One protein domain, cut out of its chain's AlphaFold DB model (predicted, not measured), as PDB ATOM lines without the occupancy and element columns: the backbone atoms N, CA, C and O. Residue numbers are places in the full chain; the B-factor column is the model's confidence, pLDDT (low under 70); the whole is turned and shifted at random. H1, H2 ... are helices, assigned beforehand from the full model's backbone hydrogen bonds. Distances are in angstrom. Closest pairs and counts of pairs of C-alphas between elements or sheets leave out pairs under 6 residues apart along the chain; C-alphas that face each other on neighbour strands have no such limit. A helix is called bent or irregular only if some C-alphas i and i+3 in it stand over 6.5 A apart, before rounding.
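This is residues 52 to 174 of the 174 residues of an uncharacterized protein of Aphis craccivora (UniProt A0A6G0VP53). Two pairs of helices running side by side in opposite ways, H1 with H6b and H3 with H5, stand at the two ends of this domain. Between them lie the long helix H2, the arm H6a that crosses it, and H4, which packs on H6a; H1 and H2 make a V. The printed part has 123 residues with six named helices, H1 to H6 in order, and no named strand: the class is all helix. It is compact, with a radius of gyration of the C-alphas of 15.1 A, and spans 42 by 32 by 22 A.

H1, residues 52 to 66, is close but not clearly touching to H2, residues 70 to 92: the closest C-alphas, those of Ala 66 and Tyr 72, are 7.1 A apart. H2 and H3, residues 94 to 104, touch only at the corner, the closest C-alphas being those of Gln 90 and Ala 97, 4.6 A apart. H3 touches H5, residues 134 to 142, at a shallow tilt of 19 degrees, opposite ways; the closest C-alphas are those of Ala 103 and Lys 135, 6.2 A apart. H6, residues 150 to 173, was assigned as one helix by its hydrogen bonds but is bent: C-alphas 162 and 165 are 7.1 A apart, and its arms H6a, residues 150 to 162, and H6b, residues 165 to 173, stand at a steep tilt of 42 degrees. H4, residues 118 to 129, touches H6a at a steep tilt of 48 degrees, closest at the C-alphas of Lys 124 and Val 160, 6.2 A apart. H2, with residues 75 to 79 alone, touches H6a about perpendicular at 88 degrees, closest at the C-alphas of Thr 79 and Asp 152, 5.5 A apart. H1 touches H6b at a shallow tilt of 19 degrees, opposite ways, closest at the C-alphas of Ala 52 and Leu 170, 5.7 A apart. H1 and H5 are among the pairs that are apart. In H1 to H5 and both arms, each O i to N i+4 pair is within hydrogen-bond range.

H1 begins at C-alpha 52, (-42.093, 27.297, -21.418), and is 21.1 A long. H2 measures 32.1 A and ends at C-alpha 92, (-57.079, 0.539, -13.910). H3 is 15.2 A long, H4 16.6 A and H5 12.4 A. H6a measures 18.4 A and H6b 12.6 A, ending at C-alpha 173, (-43.678, 30.782, -16.929).

The C-alphas farthest apart, those of Thr 54 and Ser 142, are 43.0 A apart. The printed part has no cut. The link from H3 to H4, residues 105 to 117, is long. Mean pLDDT of the printed part is 89.8; residues 131 to 133 and 174 are under 70.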
ATOM      1  N   ALA A  52     -41.778  28.666 -21.800       88.75
ATOM      2  CA  ALA A  52     -42.093  27.297 -21.418       88.75
ATOM      3  C   ALA A  52     -41.743  26.300 -22.534       88.75
ATOM      4  O   ALA A  52     -41.110  25.281 -22.272       88.75
ATOM      5  N   HIS A  53     -42.062  26.628 -23.791       87.88
ATOM      6  CA  HIS A  53     -41.716  25.795 -24.945       87.88
ATOM      7  C   HIS A  53     -40.196  25.665 -25.140       87.88
ATOM      8  O   HIS A  53     -39.693  24.580 -25.434       87.88
ATOM      9  N   THR A  54     -39.440  26.743 -24.928       90.94
ATOM     10  CA  THR A  54     -37.974  26.699 -25.005       90.94
ATOM     11  C   THR A  54     -37.372  25.820 -23.908       90.94
ATOM     12  O   THR A  54     -36.559  24.947 -24.209       90.94
ATOM     13  N   LEU A  55     -37.792  25.988 -22.650       90.25
ATOM     14  CA  LEU A  55     -37.326  25.161 -21.525       90.25
ATOM     15  C   LEU A  55     -37.636  23.676 -21.745       90.25
ATOM     16  O   LEU A  55     -36.796  22.807 -21.527       90.25
ATOM     17  N   ASN A  56     -38.830  23.404 -22.254       87.94
ATOM     18  CA  ASN A  56     -39.300  22.086 -22.635       87.94
ATOM     19  C   ASN A  56     -38.407  21.431 -23.701       87.94
ATOM     20  O   ASN A  56     -38.029  20.261 -23.588       87.94
ATOM     21  N   LEU A  57     -38.048  22.190 -24.742       89.69
ATOM     22  CA  LEU A  57     -37.152  21.726 -25.798       89.69
ATOM     23  C   LEU A  57     -35.748  21.421 -25.259       89.69
ATOM     24  O   LEU A  57     -35.171  20.396 -25.631       89.69
ATOM     25  N   ILE A  58     -35.229  22.263 -24.360       91.44
ATOM     26  CA  ILE A  58     -33.938  22.049 -23.693       91.44
ATOM     27  C   ILE A  58     -33.964  20.730 -22.912       91.44
ATOM     28  O   ILE A  58     -33.128  19.865 -23.170       91.44
ATOM     29  N   SER A  59     -34.956  20.523 -22.035       89.25
ATOM     30  CA  SER A  59     -35.074  19.285 -21.250       89.25
ATOM     31  C   SER A  59     -35.158  18.041 -22.125       89.25
ATOM     32  O   SER A  59     -34.428  17.080 -21.909       89.25
ATOM     33  N   SER A  60     -36.035  18.042 -23.132       89.62
ATOM     34  CA  SER A  60     -36.203  16.884 -24.018       89.62
ATOM     35  C   SER A  60     -34.950  16.572 -24.825       89.62
ATOM     36  O   SER A  60     -34.678  15.408 -25.118       89.62
ATOM     37  N   THR A  61     -34.196  17.601 -25.206       93.69
ATOM     38  CA  THR A  61     -32.948  17.430 -25.952       93.69
ATOM     39  C   THR A  61     -31.870  16.826 -25.067       93.69
ATOM     40  O   THR A  61     -31.258  15.840 -25.468       93.69
ATOM     41  N   ASP A  62     -31.719  17.330 -23.844       92.81
ATOM     42  CA  ASP A  62     -30.757  16.807 -22.876       92.81
ATOM     43  C   ASP A  62     -31.073  15.356 -22.472       92.81
ATOM     44  O   ASP A  62     -30.205  14.484 -22.515       92.81
ATOM     45  N   ILE A  63     -32.349  15.040 -22.211       91.38
ATOM     46  CA  ILE A  63     -32.793  13.663 -21.936       91.38
ATOM     47  C   ILE A  63     -32.454  12.740 -23.115       91.38
ATOM     48  O   ILE A  63     -31.963  11.630 -22.900       91.38
ATOM     49  N   ARG A  64     -32.678  13.178 -24.362       93.19
ATOM     50  CA  ARG A  64     -32.341  12.382 -25.551       93.19
ATOM     51  C   ARG A  64     -30.845  12.086 -25.612       93.19
ATOM     52  O   ARG A  64     -30.479  10.931 -25.800       93.19
ATOM     53  N   SER A  65     -30.003  13.089 -25.382       95.19
ATOM     54  CA  SER A  65     -28.548  12.924 -25.336       95.19
ATOM     55  C   SER A  65     -28.102  11.997 -24.201       95.19
ATOM     56  O   SER A  65     -27.275  11.114 -24.420       95.19
ATOM     57  N   ALA A  66     -28.688  12.112 -23.008       92.62
ATOM     58  CA  ALA A  66     -28.387  11.218 -21.888       92.62
ATOM     59  C   ALA A  66     -28.734   9.748 -22.203       92.62
ATOM     60  O   ALA A  66     -28.014   8.827 -21.802       92.62
ATOM     61  N   LEU A  67     -29.810   9.509 -22.963       94.62
ATOM     62  CA  LEU A  67     -30.237   8.172 -23.387       94.62
ATOM     63  C   LEU A  67     -29.305   7.507 -24.413       94.62
ATOM     64  O   LEU A  67     -29.465   6.307 -24.649       94.62
ATOM     65  N   GLU A  68     -28.320   8.213 -24.970       96.06
ATOM     66  CA  GLU A  68     -27.264   7.599 -25.789       96.06
ATOM     67  C   GLU A  68     -26.297   6.761 -24.942       96.06
ATOM     68  O   GLU A  68     -25.718   5.789 -25.426       96.06
ATOM     69  N   THR A  69     -26.176   7.058 -23.643       96.69
ATOM     70  CA  THR A  69     -25.359   6.258 -22.726       96.69
ATOM     71  C   THR A  69     -26.080   4.942 -22.382       96.69
ATOM     72  O   THR A  69     -27.123   4.971 -21.715       96.69
ATOM     73  N   PRO A  70     -25.549   3.752 -22.751       95.94
ATOM     74  CA  PRO A  70     -26.292   2.493 -22.621       95.94
ATOM     75  C   PRO A  70     -26.644   2.107 -21.178       95.94
ATOM     76  O   PRO A  70     -27.723   1.562 -20.925       95.94
ATOM     77  N   SER A  71     -25.753   2.391 -20.223       94.69
ATOM     78  CA  SER A  71     -25.972   2.119 -18.796       94.69
ATOM     79  C   SER A  71     -27.123   2.957 -18.236       94.69
ATOM     80  O   SER A  71     -28.049   2.399 -17.641       94.69
ATOM     81  N   TYR A  72     -27.114   4.266 -18.505       94.94
ATOM     82  CA  TYR A  72     -28.189   5.185 -18.130       94.94
ATOM     83  C   TYR A  72     -29.511   4.784 -18.783       94.94
ATOM     84  O   TYR A  72     -30.515   4.609 -18.094       94.94
ATOM     85  N   LYS A  73     -29.511   4.537 -20.100       96.56
ATOM     86  CA  LYS A  73     -30.699   4.102 -20.849       96.56
ATOM     87  C   LYS A  73     -31.331   2.858 -20.238       96.56
ATOM     88  O   LYS A  73     -32.552   2.793 -20.084       96.56
ATOM     89  N   ARG A  74     -30.516   1.860 -19.884       96.56
ATOM     90  CA  ARG A  74     -30.995   0.626 -19.254       96.56
ATOM     91  C   ARG A  74     -31.617   0.906 -17.886       96.56
ATOM     92  O   ARG A  74     -32.756   0.496 -17.670       96.56
ATOM     93  N   GLN A  75     -30.906   1.609 -17.003       96.19
ATOM     94  CA  GLN A  75     -31.387   1.910 -15.650       96.19
ATOM     95  C   GLN A  75     -32.665   2.760 -15.680       96.19
ATOM     96  O   GLN A  75     -33.640   2.435 -14.999       96.19
ATOM     97  N   SER A  76     -32.695   3.787 -16.530       95.44
ATOM     98  CA  SER A  76     -33.848   4.662 -16.751       95.44
ATOM     99  C   SER A  76     -35.073   3.863 -17.200       95.44
ATOM    100  O   SER A  76     -36.106   3.872 -16.529       95.44
ATOM    101  N   ARG A  77     -34.950   3.058 -18.267       95.62
ATOM    102  CA  ARG A  77     -36.063   2.231 -18.767       95.62
ATOM    103  C   ARG A  77     -36.574   1.244 -17.724       95.62
ATOM    104  O   ARG A  77     -37.783   1.085 -17.592       95.62
ATOM    105  N   GLN A  78     -35.677   0.581 -16.995       95.00
ATOM    106  CA  GLN A  78     -36.065  -0.373 -15.955       95.00
ATOM    107  C   GLN A  78     -36.819   0.314 -14.815       95.00
ATOM    108  O   GLN A  78     -37.873  -0.170 -14.400       95.00
ATOM    109  N   THR A  79     -36.322   1.460 -14.351       94.94
ATOM    110  CA  THR A  79     -36.918   2.190 -13.228       94.94
ATOM    111  C   THR A  79     -38.269   2.797 -13.603       94.94
ATOM    112  O   THR A  79     -39.260   2.601 -12.894       94.94
ATOM    113  N   PHE A  80     -38.357   3.463 -14.758       94.94
ATOM    114  CA  PHE A  80     -39.618   4.035 -15.235       94.94
ATOM    115  C   PHE A  80     -40.651   2.965 -15.587       94.94
ATOM    116  O   PHE A  80     -41.835   3.170 -15.337       94.94
ATOM    117  N   ALA A  81     -40.241   1.791 -16.080       94.50
ATOM    118  CA  ALA A  81     -41.164   0.677 -16.291       94.50
ATOM    119  C   ALA A  81     -41.819   0.214 -14.978       94.50
ATOM    120  O   ALA A  81     -43.020  -0.065 -14.964       94.50
ATOM    121  N   LYS A  82     -41.069   0.173 -13.867       92.81
ATOM    122  CA  LYS A  82     -41.621  -0.150 -12.540       92.81
ATOM    123  C   LYS A  82     -42.608   0.915 -12.067       92.81
ATOM    124  O   LYS A  82     -43.713   0.565 -11.654       92.81
ATOM    125  N   CYS A  83     -42.248   2.193 -12.194       93.12
ATOM    126  CA  CYS A  83     -43.130   3.308 -11.841       93.12
ATOM    127  C   CYS A  83     -44.441   3.259 -12.641       93.12
ATOM    128  O   CYS A  83     -45.527   3.214 -12.061       93.12
ATOM    129  N   ASN A  84     -44.337   3.132 -13.968       93.69
ATOM    130  CA  ASN A  84     -45.482   3.015 -14.867       93.69
ATOM    131  C   ASN A  84     -46.357   1.803 -14.541       93.69
ATOM    132  O   ASN A  84     -47.577   1.892 -14.632       93.69
ATOM    133  N   ASN A  85     -45.775   0.669 -14.140       93.12
ATOM    134  CA  ASN A  85     -46.550  -0.510 -13.756       93.12
ATOM    135  C   ASN A  85     -47.472  -0.215 -12.561       93.12
ATOM    136  O   ASN A  85     -48.660  -0.541 -12.609       93.12
ATOM    137  N   ILE A  86     -46.948   0.459 -11.531       91.88
ATOM    138  CA  ILE A  86     -47.722   0.851 -10.346       91.88
ATOM    139  C   ILE A  86     -48.804   1.861 -10.714       91.88
ATOM    140  O   ILE A  86     -49.971   1.644 -10.388       91.88
ATOM    141  N   TRP A  87     -48.440   2.930 -11.424       94.06
ATOM    142  CA  TRP A  87     -49.385   3.973 -11.828       94.06
ATOM    143  C   TRP A  87     -50.515   3.406 -12.696       94.06
ATOM    144  O   TRP A  87     -51.690   3.659 -12.437       94.06
ATOM    145  N   ASN A  88     -50.186   2.544 -13.659       93.69
ATOM    146  CA  ASN A  88     -51.176   1.894 -14.515       93.69
ATOM    147  C   ASN A  88     -52.095   0.954 -13.731       93.69
ATOM    148  O   ASN A  88     -53.297   0.921 -13.986       93.69
ATOM    149  N   LYS A  89     -51.565   0.184 -12.773       93.12
ATOM    150  CA  LYS A  89     -52.388  -0.692 -11.925       93.12
ATOM    151  C   LYS A  89     -53.335   0.103 -11.033       93.12
ATOM    152  O   LYS A  89     -54.495  -0.287 -10.914       93.12
ATOM    153  N   GLN A  90     -52.865   1.213 -10.463       93.44
ATOM    154  CA  GLN A  90     -53.703   2.137  -9.703       93.44
ATOM    155  C   GLN A  90     -54.845   2.680 -10.570       93.44
ATOM    156  O   GLN A  90     -56.006   2.590 -10.185       93.44
ATOM    157  N   ASN A  91     -54.530   3.183 -11.765       93.56
ATOM    158  CA  ASN A  91     -55.517   3.827 -12.636       93.56
ATOM    159  C   ASN A  91     -56.551   2.848 -13.207       93.56
ATOM    160  O   ASN A  91     -57.680   3.235 -13.494       93.56
ATOM    161  N   ARG A  92     -56.188   1.571 -13.359       94.38
ATOM    162  CA  ARG A  92     -57.079   0.539 -13.910       94.38
ATOM    163  C   ARG A  92     -57.999  -0.111 -12.878       94.38
ATOM    164  O   ARG A  92     -58.966  -0.754 -13.275       94.38
ATOM    165  N   SER A  93     -57.711  -0.010 -11.579       94.56
ATOM    166  CA  SER A  93     -58.485  -0.714 -10.552       94.56
ATOM    167  C   SER A  93     -58.638   0.098  -9.274       94.56
ATOM    168  O   SER A  93     -57.665   0.363  -8.570       94.56
ATOM    169  N   LYS A  94     -59.895   0.393  -8.916       94.00
ATOM    170  CA  LYS A  94     -60.244   1.061  -7.653       94.00
ATOM    171  C   LYS A  94     -59.762   0.269  -6.435       94.00
ATOM    172  O   LYS A  94     -59.164   0.847  -5.543       94.00
ATOM    173  N   LEU A  95     -59.907  -1.061  -6.453       93.62
ATOM    174  CA  LEU A  95     -59.427  -1.934  -5.372       93.62
ATOM    175  C   LEU A  95     -57.911  -1.824  -5.171       93.62
ATOM    176  O   LEU A  95     -57.428  -1.814  -4.038       93.62
ATOM    177  N   VAL A  96     -57.151  -1.721  -6.265       91.94
ATOM    178  CA  VAL A  96     -55.702  -1.505  -6.192       91.94
ATOM    179  C   VAL A  96     -55.395  -0.100  -5.682       91.94
ATOM    180  O   VAL A  96     -54.533   0.046  -4.821       91.94
ATOM    181  N   ALA A  97     -56.110   0.919  -6.161       92.94
ATOM    182  CA  ALA A  97     -55.939   2.292  -5.695       92.94
ATOM    183  C   ALA A  97     -56.224   2.452  -4.194       92.94
ATOM    184  O   ALA A  97     -55.465   3.132  -3.502       92.94
ATOM    185  N   ASP A  98     -57.254   1.782  -3.682       93.94
ATOM    186  CA  ASP A  98     -57.579   1.738  -2.257       93.94
ATOM    187  C   ASP A  98     -56.530   0.945  -1.475       93.94
ATOM    188  O   ASP A  98     -56.104   1.376  -0.407       93.94
ATOM    189  N   SER A  99     -56.031  -0.169  -2.019       90.94
ATOM    190  CA  SER A  99     -54.943  -0.935  -1.391       90.94
ATOM    191  C   SER A  99     -53.659  -0.111  -1.266       90.94
ATOM    192  O   SER A  99     -53.008  -0.141  -0.222       90.94
ATOM    193  N   ILE A 100     -53.316   0.661  -2.303       90.62
ATOM    194  CA  ILE A 100     -52.194   1.607  -2.280       90.62
ATOM    195  C   ILE A 100     -52.450   2.666  -1.204       90.62
ATOM    196  O   ILE A 100     -51.629   2.819  -0.301       90.62
ATOM    197  N   LYS A 101     -53.613   3.327  -1.220       91.75
ATOM    198  CA  LYS A 101     -53.967   4.340  -0.216       91.75
ATOM    199  C   LYS A 101     -53.933   3.804   1.211       91.75
ATOM    200  O   LYS A 101     -53.447   4.494   2.096       91.75
ATOM    201  N   ASN A 102     -54.376   2.576   1.447       89.81
ATOM    202  CA  ASN A 102     -54.333   1.958   2.771       89.81
ATOM    203  C   ASN A 102     -52.895   1.658   3.224       89.81
ATOM    204  O   ASN A 102     -52.592   1.735   4.413       89.81
ATOM    205  N   ALA A 103     -51.996   1.332   2.291       87.06
ATOM    206  CA  ALA A 103     -50.603   1.027   2.598       87.06
ATOM    207  C   ALA A 103     -49.746   2.282   2.845       87.06
ATOM    208  O   ALA A 103     -48.951   2.293   3.789       87.06
ATOM    209  N   ILE A 104     -49.892   3.319   2.006       86.62
ATOM    210  CA  ILE A 104     -49.044   4.529   2.025       86.62
ATOM    211  C   ILE A 104     -49.767   5.806   2.488       86.62
ATOM    212  O   ILE A 104     -49.129   6.836   2.674       86.62
ATOM    213  N   GLY A 105     -51.084   5.758   2.693       86.81
ATOM    214  CA  GLY A 105     -51.913   6.871   3.175       86.81
ATOM    215  C   GLY A 105     -52.470   7.794   2.086       86.81
ATOM    216  O   GLY A 105     -53.350   8.604   2.372       86.81
ATOM    217  N   ILE A 106     -51.998   7.683   0.841       90.12
ATOM    218  CA  ILE A 106     -52.409   8.548  -0.274       90.12
ATOM    219  C   ILE A 106     -52.605   7.759  -1.573       90.12
ATOM    220  O   ILE A 106     -52.060   6.670  -1.737       90.12
ATOM    221  N   HIS A 107     -53.333   8.338  -2.528       91.56
ATOM    222  CA  HIS A 107     -53.258   7.895  -3.921       91.56
ATOM    223  C   HIS A 107     -52.020   8.508  -4.577       91.56
ATOM    224  O   HIS A 107     -51.737   9.692  -4.383       91.56
ATOM    225  N   LEU A 108     -51.287   7.717  -5.357       91.56
ATOM    226  CA  LEU A 108     -50.130   8.220  -6.088       91.56
ATOM    227  C   LEU A 108     -50.577   9.198  -7.174       91.56
ATOM    228  O   LEU A 108     -51.589   8.973  -7.840       91.56
ATOM    229  N   ILE A 109     -49.787  10.248  -7.387       92.19
ATOM    230  CA  ILE A 109     -49.953  11.131  -8.544       92.19
ATOM    231  C   ILE A 109     -49.486  10.353  -9.770       92.19
ATOM    232  O   ILE A 109     -48.349   9.877  -9.796       92.19
ATOM    233  N   THR A 110     -50.332  10.226 -10.788       91.56
ATOM    234  CA  THR A 110     -49.975   9.546 -12.039       91.56
ATOM    235  C   THR A 110     -49.670  10.544 -13.148       91.56
ATOM    236  O   THR A 110     -50.352  11.571 -13.217       91.56
ATOM    237  N   PRO A 111     -48.686  10.249 -14.013       91.31
ATOM    238  CA  PRO A 111     -48.277  11.180 -15.052       91.31
ATOM    239  C   PRO A 111     -49.419  11.385 -16.048       91.31
ATOM    240  O   PRO A 111     -50.195  10.469 -16.326       91.31
ATOM    241  N   ASN A 112     -49.509  12.601 -16.572       87.31
ATOM    242  CA  ASN A 112     -50.432  12.990 -17.623       87.31
ATOM    243  C   ASN A 112     -49.620  13.583 -18.776       87.31
ATOM    244  O   ASN A 112     -49.033  14.652 -18.632       87.31
ATOM    245  N   GLU A 113     -49.628  12.910 -19.922       75.44
ATOM    246  CA  GLU A 113     -48.875  13.311 -21.114       75.44
ATOM    247  C   GLU A 113     -49.188  14.742 -21.576       75.44
ATOM    248  O   GLU A 113     -48.312  15.407 -22.121       75.44
ATOM    249  N   THR A 114     -50.394  15.260 -21.308       76.62
ATOM    250  CA  THR A 114     -50.773  16.630 -21.694       76.62
ATOM    251  C   THR A 114     -50.247  17.707 -20.747       76.62
ATOM    252  O   THR A 114     -50.268  18.885 -21.098       76.62
ATOM    253  N   ARG A 115     -49.761  17.336 -19.554       75.94
ATOM    254  CA  ARG A 115     -49.192  18.265 -18.571       75.94
ATOM    255  C   ARG A 115     -47.697  18.022 -18.424       75.94
ATOM    256  O   ARG A 115     -47.263  16.997 -17.902       75.94
ATOM    257  N   TRP A 116     -46.923  19.023 -18.822       73.88
ATOM    258  CA  TRP A 116     -45.484  18.908 -19.019       73.88
ATOM    259  C   TRP A 116     -44.685  18.454 -17.782       73.88
ATOM    260  O   TRP A 116     -43.796  17.612 -17.890       73.88
ATOM    261  N   ASN A 117     -45.013  18.955 -16.587       84.25
ATOM    262  CA  ASN A 117     -44.321  18.591 -15.344       84.25
ATOM    263  C   ASN A 117     -44.903  17.369 -14.620       84.25
ATOM    264  O   ASN A 117     -44.386  16.971 -13.576       84.25
ATOM    265  N   SER A 118     -45.932  16.725 -15.174       89.25
ATOM    266  CA  SER A 118     -46.643  15.652 -14.476       89.25
ATOM    267  C   SER A 118     -45.748  14.456 -14.151       89.25
ATOM    268  O   SER A 118     -45.844  13.897 -13.062       89.25
ATOM    269  N   THR A 119     -44.830  14.090 -15.049       90.94
ATOM    270  CA  THR A 119     -43.855  13.019 -14.804       90.94
ATOM    271  C   THR A 119     -42.960  13.342 -13.614       90.94
ATOM    272  O   THR A 119     -42.717  12.469 -12.781       90.94
ATOM    273  N   PHE A 120     -42.499  14.589 -13.493       92.56
ATOM    274  CA  PHE A 120     -41.694  15.019 -12.350       92.56
ATOM    275  C   PHE A 120     -42.493  14.930 -11.047       92.56
ATOM    276  O   PHE A 120     -42.022  14.317 -10.088       92.56
ATOM    277  N   ASP A 121     -43.719  15.452 -11.027       93.19
ATOM    278  CA  ASP A 121     -44.582  15.421  -9.842       93.19
ATOM    279  C   ASP A 121     -44.919  13.991  -9.411       93.19
ATOM    280  O   ASP A 121     -44.849  13.647  -8.226       93.19
ATOM    281  N   SER A 122     -45.223  13.126 -10.379       94.06
ATOM    282  CA  SER A 122     -45.461  11.702 -10.166       94.06
ATOM    283  C   SER A 122     -44.254  10.999  -9.579       94.06
ATOM    284  O   SER A 122     -44.400  10.262  -8.604       94.06
ATOM    285  N   VAL A 123     -43.062  11.234 -10.127       94.25
ATOM    286  CA  VAL A 123     -41.825  10.642  -9.615       94.25
ATOM    287  C   VAL A 123     -41.512  11.158  -8.216       94.25
ATOM    288  O   VAL A 123     -41.259  10.355  -7.324       94.25
ATOM    289  N   LYS A 124     -41.593  12.471  -7.987       93.94
ATOM    290  CA  LYS A 124     -41.348  13.095  -6.681       93.94
ATOM    291  C   LYS A 124     -42.304  12.563  -5.614       93.94
ATOM    292  O   LYS A 124     -41.875  12.233  -4.509       93.94
ATOM    293  N   CYS A 125     -43.589  12.436  -5.946       92.62
ATOM    294  CA  CYS A 125     -44.588  11.825  -5.075       92.62
ATOM    295  C   CYS A 125     -44.249  10.357  -4.802       92.62
ATOM    296  O   CYS A 125     -44.145   9.942  -3.651       92.62
ATOM    297  N   THR A 126     -43.994   9.590  -5.857       91.06
ATOM    298  CA  THR A 126     -43.675   8.165  -5.767       91.06
ATOM    299  C   THR A 126     -42.438   7.937  -4.897       91.06
ATOM    300  O   THR A 126     -42.517   7.180  -3.941       91.06
ATOM    301  N   LEU A 127     -41.346   8.673  -5.107       91.75
ATOM    302  CA  LEU A 127     -40.121   8.605  -4.308       91.75
ATOM    303  C   LEU A 127     -40.339   8.955  -2.826       91.75
ATOM    304  O   LEU A 127     -39.802   8.277  -1.949       91.75
ATOM    305  N   LYS A 128     -41.143   9.987  -2.535       89.69
ATOM    306  CA  LYS A 128     -41.454  10.401  -1.157       89.69
ATOM    307  C   LYS A 128     -42.087   9.266  -0.356       89.69
ATOM    308  O   LYS A 128     -41.770   9.098   0.818       89.69
ATOM    309  N   TYR A 129     -42.975   8.505  -0.991       85.19
ATOM    310  CA  TYR A 129     -43.695   7.428  -0.325       85.19
ATOM    311  C   TYR A 129     -43.078   6.055  -0.552       85.19
ATOM    312  O   TYR A 129     -43.404   5.188   0.235       85.19
ATOM    313  N   LEU A 130     -42.180   5.863  -1.530       76.69
ATOM    314  CA  LEU A 130     -41.448   4.615  -1.818       76.69
ATOM    315  C   LEU A 130     -40.244   4.341  -0.917       76.69
ATOM    316  O   LEU A 130     -39.581   3.316  -1.096       76.69
ATOM    317  N   GLN A 131     -39.957   5.220   0.042       69.62
ATOM    318  CA  GLN A 131     -38.888   5.000   1.012       69.62
ATOM    319  C   GLN A 131     -38.993   3.582   1.599       69.62
ATOM    320  O   GLN A 131     -40.114   3.135   1.877       69.62
ATOM    321  N   PRO A 132     -37.866   2.853   1.732       60.84
ATOM    322  CA  PRO A 132     -37.845   1.411   1.951       60.84
ATOM    323  C   PRO A 132     -38.500   1.052   3.284       60.84
ATOM    324  O   PRO A 132     -37.868   0.949   4.331       60.84
ATOM    325  N   THR A 133     -39.809   0.853   3.226       67.19
ATOM    326  CA  THR A 133     -40.647   0.424   4.330       67.19
ATOM    327  C   THR A 133     -41.190  -0.951   3.991       67.19
ATOM    328  O   THR A 133     -41.586  -1.238   2.859       67.19
ATOM    329  N   THR A 134     -41.252  -1.819   4.995       75.62
ATOM    330  CA  THR A 134     -41.755  -3.191   4.853       75.62
ATOM    331  C   THR A 134     -43.150  -3.230   4.214       75.62
ATOM    332  O   THR A 134     -43.459  -4.149   3.458       75.62
ATOM    333  N   LYS A 135     -43.968  -2.191   4.437       80.19
ATOM    334  CA  LYS A 135     -45.327  -2.053   3.889       80.19
ATOM    335  C   LYS A 135     -45.362  -2.037   2.360       80.19
ATOM    336  O   LYS A 135     -46.226  -2.676   1.768       80.19
ATOM    337  N   ILE A 136     -44.420  -1.353   1.719       80.56
ATOM    338  CA  ILE A 136     -44.390  -1.217   0.256       80.56
ATOM    339  C   ILE A 136     -43.925  -2.503  -0.392       80.56
ATOM    340  O   ILE A 136     -44.479  -2.909  -1.404       80.56
ATOM    341  N   ASN A 137     -42.963  -3.188   0.219       82.69
ATOM    342  CA  ASN A 137     -42.531  -4.490  -0.274       82.69
ATOM    343  C   ASN A 137     -43.677  -5.507  -0.198       82.69
ATOM    344  O   ASN A 137     -43.905  -6.246  -1.155       82.69
ATOM    345  N   ILE A 138     -44.459  -5.490   0.890       84.56
ATOM    346  CA  ILE A 138     -45.673  -6.308   1.025       84.56
ATOM    347  C   ILE A 138     -46.705  -5.939  -0.050       84.56
ATOM    348  O   ILE A 138     -47.257  -6.833  -0.691       84.56
ATOM    349  N   LEU A 139     -46.935  -4.646  -0.288       86.44
ATOM    350  CA  LEU A 139     -47.850  -4.159  -1.321       86.44
ATOM    351  C   LEU A 139     -47.403  -4.567  -2.732       86.44
ATOM    352  O   LEU A 139     -48.204  -5.053  -3.524       86.44
ATOM    353  N   CYS A 140     -46.123  -4.409  -3.064       86.06
ATOM    354  CA  CYS A 140     -45.581  -4.837  -4.350       86.06
ATOM    355  C   CYS A 140     -45.762  -6.347  -4.539       86.06
ATOM    356  O   CYS A 140     -46.181  -6.781  -5.612       86.06
ATOM    357  N   ASN A 141     -45.543  -7.144  -3.489       87.62
ATOM    358  CA  ASN A 141     -45.780  -8.584  -3.535       87.62
ATOM    359  C   ASN A 141     -47.265  -8.920  -3.746       87.62
ATOM    360  O   ASN A 141     -47.581  -9.739  -4.610       87.62
ATOM    361  N   SER A 142     -48.184  -8.268  -3.022       87.62
ATOM    362  CA  SER A 142     -49.627  -8.518  -3.163       87.62
ATOM    363  C   SER A 142     -50.157  -8.105  -4.540       87.62
ATOM    364  O   SER A 142     -50.969  -8.813  -5.137       87.62
ATOM    365  N   LEU A 143     -49.639  -7.008  -5.097       86.50
ATOM    366  CA  LEU A 143     -50.007  -6.497  -6.417       86.50
ATOM    367  C   LEU A 143     -49.251  -7.169  -7.576       86.50
ATOM    368  O   LEU A 143     -49.530  -6.853  -8.742       86.50
ATOM    369  N   LYS A 144     -48.329  -8.099  -7.284       88.06
ATOM    370  CA  LYS A 144     -47.443  -8.774  -8.251       88.06
ATOM    371  C   LYS A 144     -46.623  -7.780  -9.086       88.06
ATOM    372  O   LYS A 144     -46.594  -7.856 -10.314       88.06
ATOM    373  N   ILE A 145     -46.011  -6.809  -8.417       87.12
ATOM    374  CA  ILE A 145     -45.168  -5.766  -9.005       87.12
ATOM    375  C   ILE A 145     -43.721  -6.004  -8.579       87.12
ATOM    376  O   ILE A 145     -43.445  -6.375  -7.439       87.12
ATOM    377  N   VAL A 146     -42.784  -5.774  -9.499       86.94
ATOM    378  CA  VAL A 146     -41.351  -5.848  -9.202       86.94
ATOM    379  C   VAL A 146     -40.978  -4.747  -8.211       86.94
ATOM    380  O   VAL A 146     -41.260  -3.574  -8.446       86.94
ATOM    381  N   GLN A 147     -40.320  -5.125  -7.117       87.25
ATOM    382  CA  GLN A 147     -39.864  -4.184  -6.096       87.25
ATOM    383  C   GLN A 147     -38.778  -3.237  -6.637       87.25
ATOM    384  O   GLN A 147     -38.022  -3.567  -7.565       87.25
ATOM    385  N   PHE A 148     -38.693  -2.051  -6.034       88.94
ATOM    386  CA  PHE A 148     -37.633  -1.090  -6.320       88.94
ATOM    387  C   PHE A 148     -36.341  -1.540  -5.648       88.94
ATOM    388  O   PHE A 148     -36.316  -1.844  -4.456       88.94
ATOM    389  N   SER A 149     -35.263  -1.606  -6.422       90.31
ATOM    390  CA  SER A 149     -33.929  -1.829  -5.877       90.31
ATOM    391  C   SER A 149     -33.375  -0.530  -5.285       90.31
ATOM    392  O   SER A 149     -33.876   0.565  -5.538       90.31
ATOM    393  N   LYS A 150     -32.264  -0.635  -4.551       90.56
ATOM    394  CA  LYS A 150     -31.512   0.545  -4.093       90.56
ATOM    395  C   LYS A 150     -31.054   1.425  -5.262       90.56
ATOM    396  O   LYS A 150     -31.072   2.641  -5.143       90.56
ATOM    397  N   THR A 151     -30.675   0.816  -6.389       92.62
ATOM    398  CA  THR A 151     -30.256   1.551  -7.593       92.62
ATOM    399  C   THR A 151     -31.409   2.326  -8.218       92.62
ATOM    400  O   THR A 151     -31.197   3.439  -8.683       92.62
ATOM    401  N   ASP A 152     -32.629   1.784  -8.180       92.56
ATOM    402  CA  ASP A 152     -33.813   2.490  -8.668       92.56
ATOM    403  C   ASP A 152     -34.119   3.716  -7.804       92.56
ATOM    404  O   ASP A 152     -34.417   4.778  -8.336       92.56
ATOM    405  N   ILE A 153     -34.018   3.584  -6.477       92.06
ATOM    406  CA  ILE A 153     -34.260   4.697  -5.546       92.06
ATOM    407  C   ILE A 153     -33.231   5.810  -5.773       92.06
ATOM    408  O   ILE A 153     -33.629   6.954  -5.964       92.06
ATOM    409  N   LEU A 154     -31.939   5.468  -5.842       93.69
ATOM    410  CA  LEU A 154     -30.870   6.436  -6.124       93.69
ATOM    411  C   LEU A 154     -31.073   7.137  -7.472       93.69
ATOM    412  O   LEU A 154     -30.911   8.350  -7.572       93.69
ATOM    413  N   PHE A 155     -31.481   6.389  -8.500       95.19
ATOM    414  CA  PHE A 155     -31.802   6.960  -9.806       95.19
ATOM    415  C   PHE A 155     -32.966   7.957  -9.726       95.19
ATOM    416  O   PHE A 155     -32.891   9.037 -10.306       95.19
ATOM    417  N   LEU A 156     -34.046   7.622  -9.010       95.00
ATOM    418  CA  LEU A 156     -35.191   8.522  -8.841       95.00
ATOM    419  C   LEU A 156     -34.820   9.774  -8.032       95.00
ATOM    420  O   LEU A 156     -35.301  10.859  -8.348       95.00
ATOM    421  N   GLU A 157     -33.963   9.648  -7.017       95.06
ATOM    422  CA  GLU A 157     -33.431  10.785  -6.253       95.06
ATOM    423  C   GLU A 157     -32.623  11.732  -7.142       95.06
ATOM    424  O   GLU A 157     -32.851  12.945  -7.124       95.06
ATOM    425  N   GLU A 158     -31.720  11.182  -7.955       95.50
ATOM    426  CA  GLU A 158     -30.932  11.955  -8.913       95.50
ATOM    427  C   GLU A 158     -31.832  12.631  -9.951       95.50
ATOM    428  O   GLU A 158     -31.701  13.833 -10.173       95.50
ATOM    429  N   PHE A 159     -32.806  11.907 -10.506       94.50
ATOM    430  CA  PHE A 159     -33.785  12.451 -11.447       94.50
ATOM    431  C   PHE A 159     -34.573  13.630 -10.862       94.50
ATOM    432  O   PHE A 159     -34.732  14.660 -11.515       94.50
ATOM    433  N   VAL A 160     -35.070  13.514  -9.624       94.75
ATOM    434  CA  VAL A 160     -35.790  14.621  -8.971       94.75
ATOM    435  C   VAL A 160     -34.856  15.810  -8.770       94.75
ATOM    436  O   VAL A 160     -35.258  16.946  -9.012       94.75
ATOM    437  N   LYS A 161     -33.607  15.569  -8.364       95.44
ATOM    438  CA  LYS A 161     -32.617  16.627  -8.155       95.44
ATOM    439  C   LYS A 161     -32.290  17.377  -9.451       95.44
ATOM    440  O   LYS A 161     -32.218  18.603  -9.422       95.44
ATOM    441  N   THR A 162     -32.106  16.669 -10.564       93.75
ATOM    442  CA  THR A 162     -31.744  17.266 -11.860       93.75
ATOM    443  C   THR A 162     -32.918  17.972 -12.531       93.75
ATOM    444  O   THR A 162     -32.739  19.061 -13.071       93.75
ATOM    445  N   MET A 163     -34.128  17.413 -12.453       92.31
ATOM    446  CA  MET A 163     -35.314  17.992 -13.098       92.31
ATOM    447  C   MET A 163     -35.958  19.129 -12.296       92.31
ATOM    448  O   MET A 163     -36.621  19.983 -12.884       92.31
ATOM    449  N   SER A 164     -35.734  19.195 -10.976       94.06
ATOM    450  CA  SER A 164     -36.325  20.216 -10.097       94.06
ATOM    451  C   SER A 164     -36.196  21.666 -10.592       94.06
ATOM    452  O   SER A 164     -37.217  22.353 -10.574       94.06
ATOM    453  N   PRO A 165     -35.017  22.189 -10.994       93.12
ATOM    454  CA  PRO A 165     -34.907  23.584 -11.426       93.12
ATOM    455  C   PRO A 165     -35.765  23.883 -12.656       93.12
ATOM    456  O   PRO A 165     -36.393  24.936 -12.719       93.12
ATOM    457  N   ILE A 166     -35.845  22.945 -13.604       91.25
ATOM    458  CA  ILE A 166     -36.637  23.127 -14.820       91.25
ATOM    459  C   ILE A 166     -38.126  23.066 -14.488       91.25
ATOM    460  O   ILE A 166     -38.879  23.928 -14.928       91.25
ATOM    461  N   SER A 167     -38.550  22.106 -13.661       90.38
ATOM    462  CA  SER A 167     -39.944  22.006 -13.222       90.38
ATOM    463  C   SER A 167     -40.415  23.264 -12.487       90.38
ATOM    464  O   SER A 167     -41.489  23.764 -12.797       90.38
ATOM    465  N   ILE A 168     -39.588  23.825 -11.594       90.38
ATOM    466  CA  ILE A 168     -39.897  25.081 -10.890       90.38
ATOM    467  C   ILE A 168     -39.965  26.255 -11.869       90.38
ATOM    468  O   ILE A 168     -40.899  27.048 -11.801       90.38
ATOM    469  N   ALA A 169     -38.993  26.376 -12.779       91.44
ATOM    470  CA  ALA A 169     -38.990  27.448 -13.770       91.44
ATOM    471  C   ALA A 169     -40.259  27.400 -14.630       91.44
ATOM    472  O   ALA A 169     -40.912  28.419 -14.829       91.44
ATOM    473  N   LEU A 170     -40.653  26.211 -15.075       87.06
ATOM    474  CA  LEU A 170     -41.858  26.012 -15.868       87.06
ATOM    475  C   LEU A 170     -43.130  26.381 -15.110       87.06
ATOM    476  O   LEU A 170     -43.966  27.058 -15.686       87.06
ATOM    477  N   ASP A 171     -43.249  26.052 -13.823       86.56
ATOM    478  CA  ASP A 171     -44.400  26.473 -13.009       86.56
ATOM    479  C   ASP A 171     -44.530  28.003 -12.873       86.56
ATOM    480  O   ASP A 171     -45.604  28.498 -12.542       86.56
ATOM    481  N   THR A 172     -43.457  28.764 -13.129       86.44
ATOM    482  CA  THR A 172     -43.496  30.238 -13.107       86.44
ATOM    483  C   THR A 172     -43.816  30.889 -14.451       86.44
ATOM    484  O   THR A 172     -44.267  32.032 -14.462       86.44
ATOM    485  N   VAL A 173     -43.564  30.203 -15.572       83.38
ATOM    486  CA  VAL A 173     -43.678  30.782 -16.929       83.38
ATOM    487  C   VAL A 173     -44.702  30.079 -17.827       83.38
ATOM    488  O   VAL A 173     -44.847  30.483 -18.983       83.38
ATOM    489  N   ALA A 174     -45.346  29.015 -17.340       68.12
ATOM    490  CA  ALA A 174     -46.363  28.238 -18.052       68.12
ATOM    491  C   ALA A 174     -47.789  28.756 -17.826       68.12
ATOM    492  O   ALA A 174     -48.063  29.336 -16.753       68.12
TER     493      ALA A 174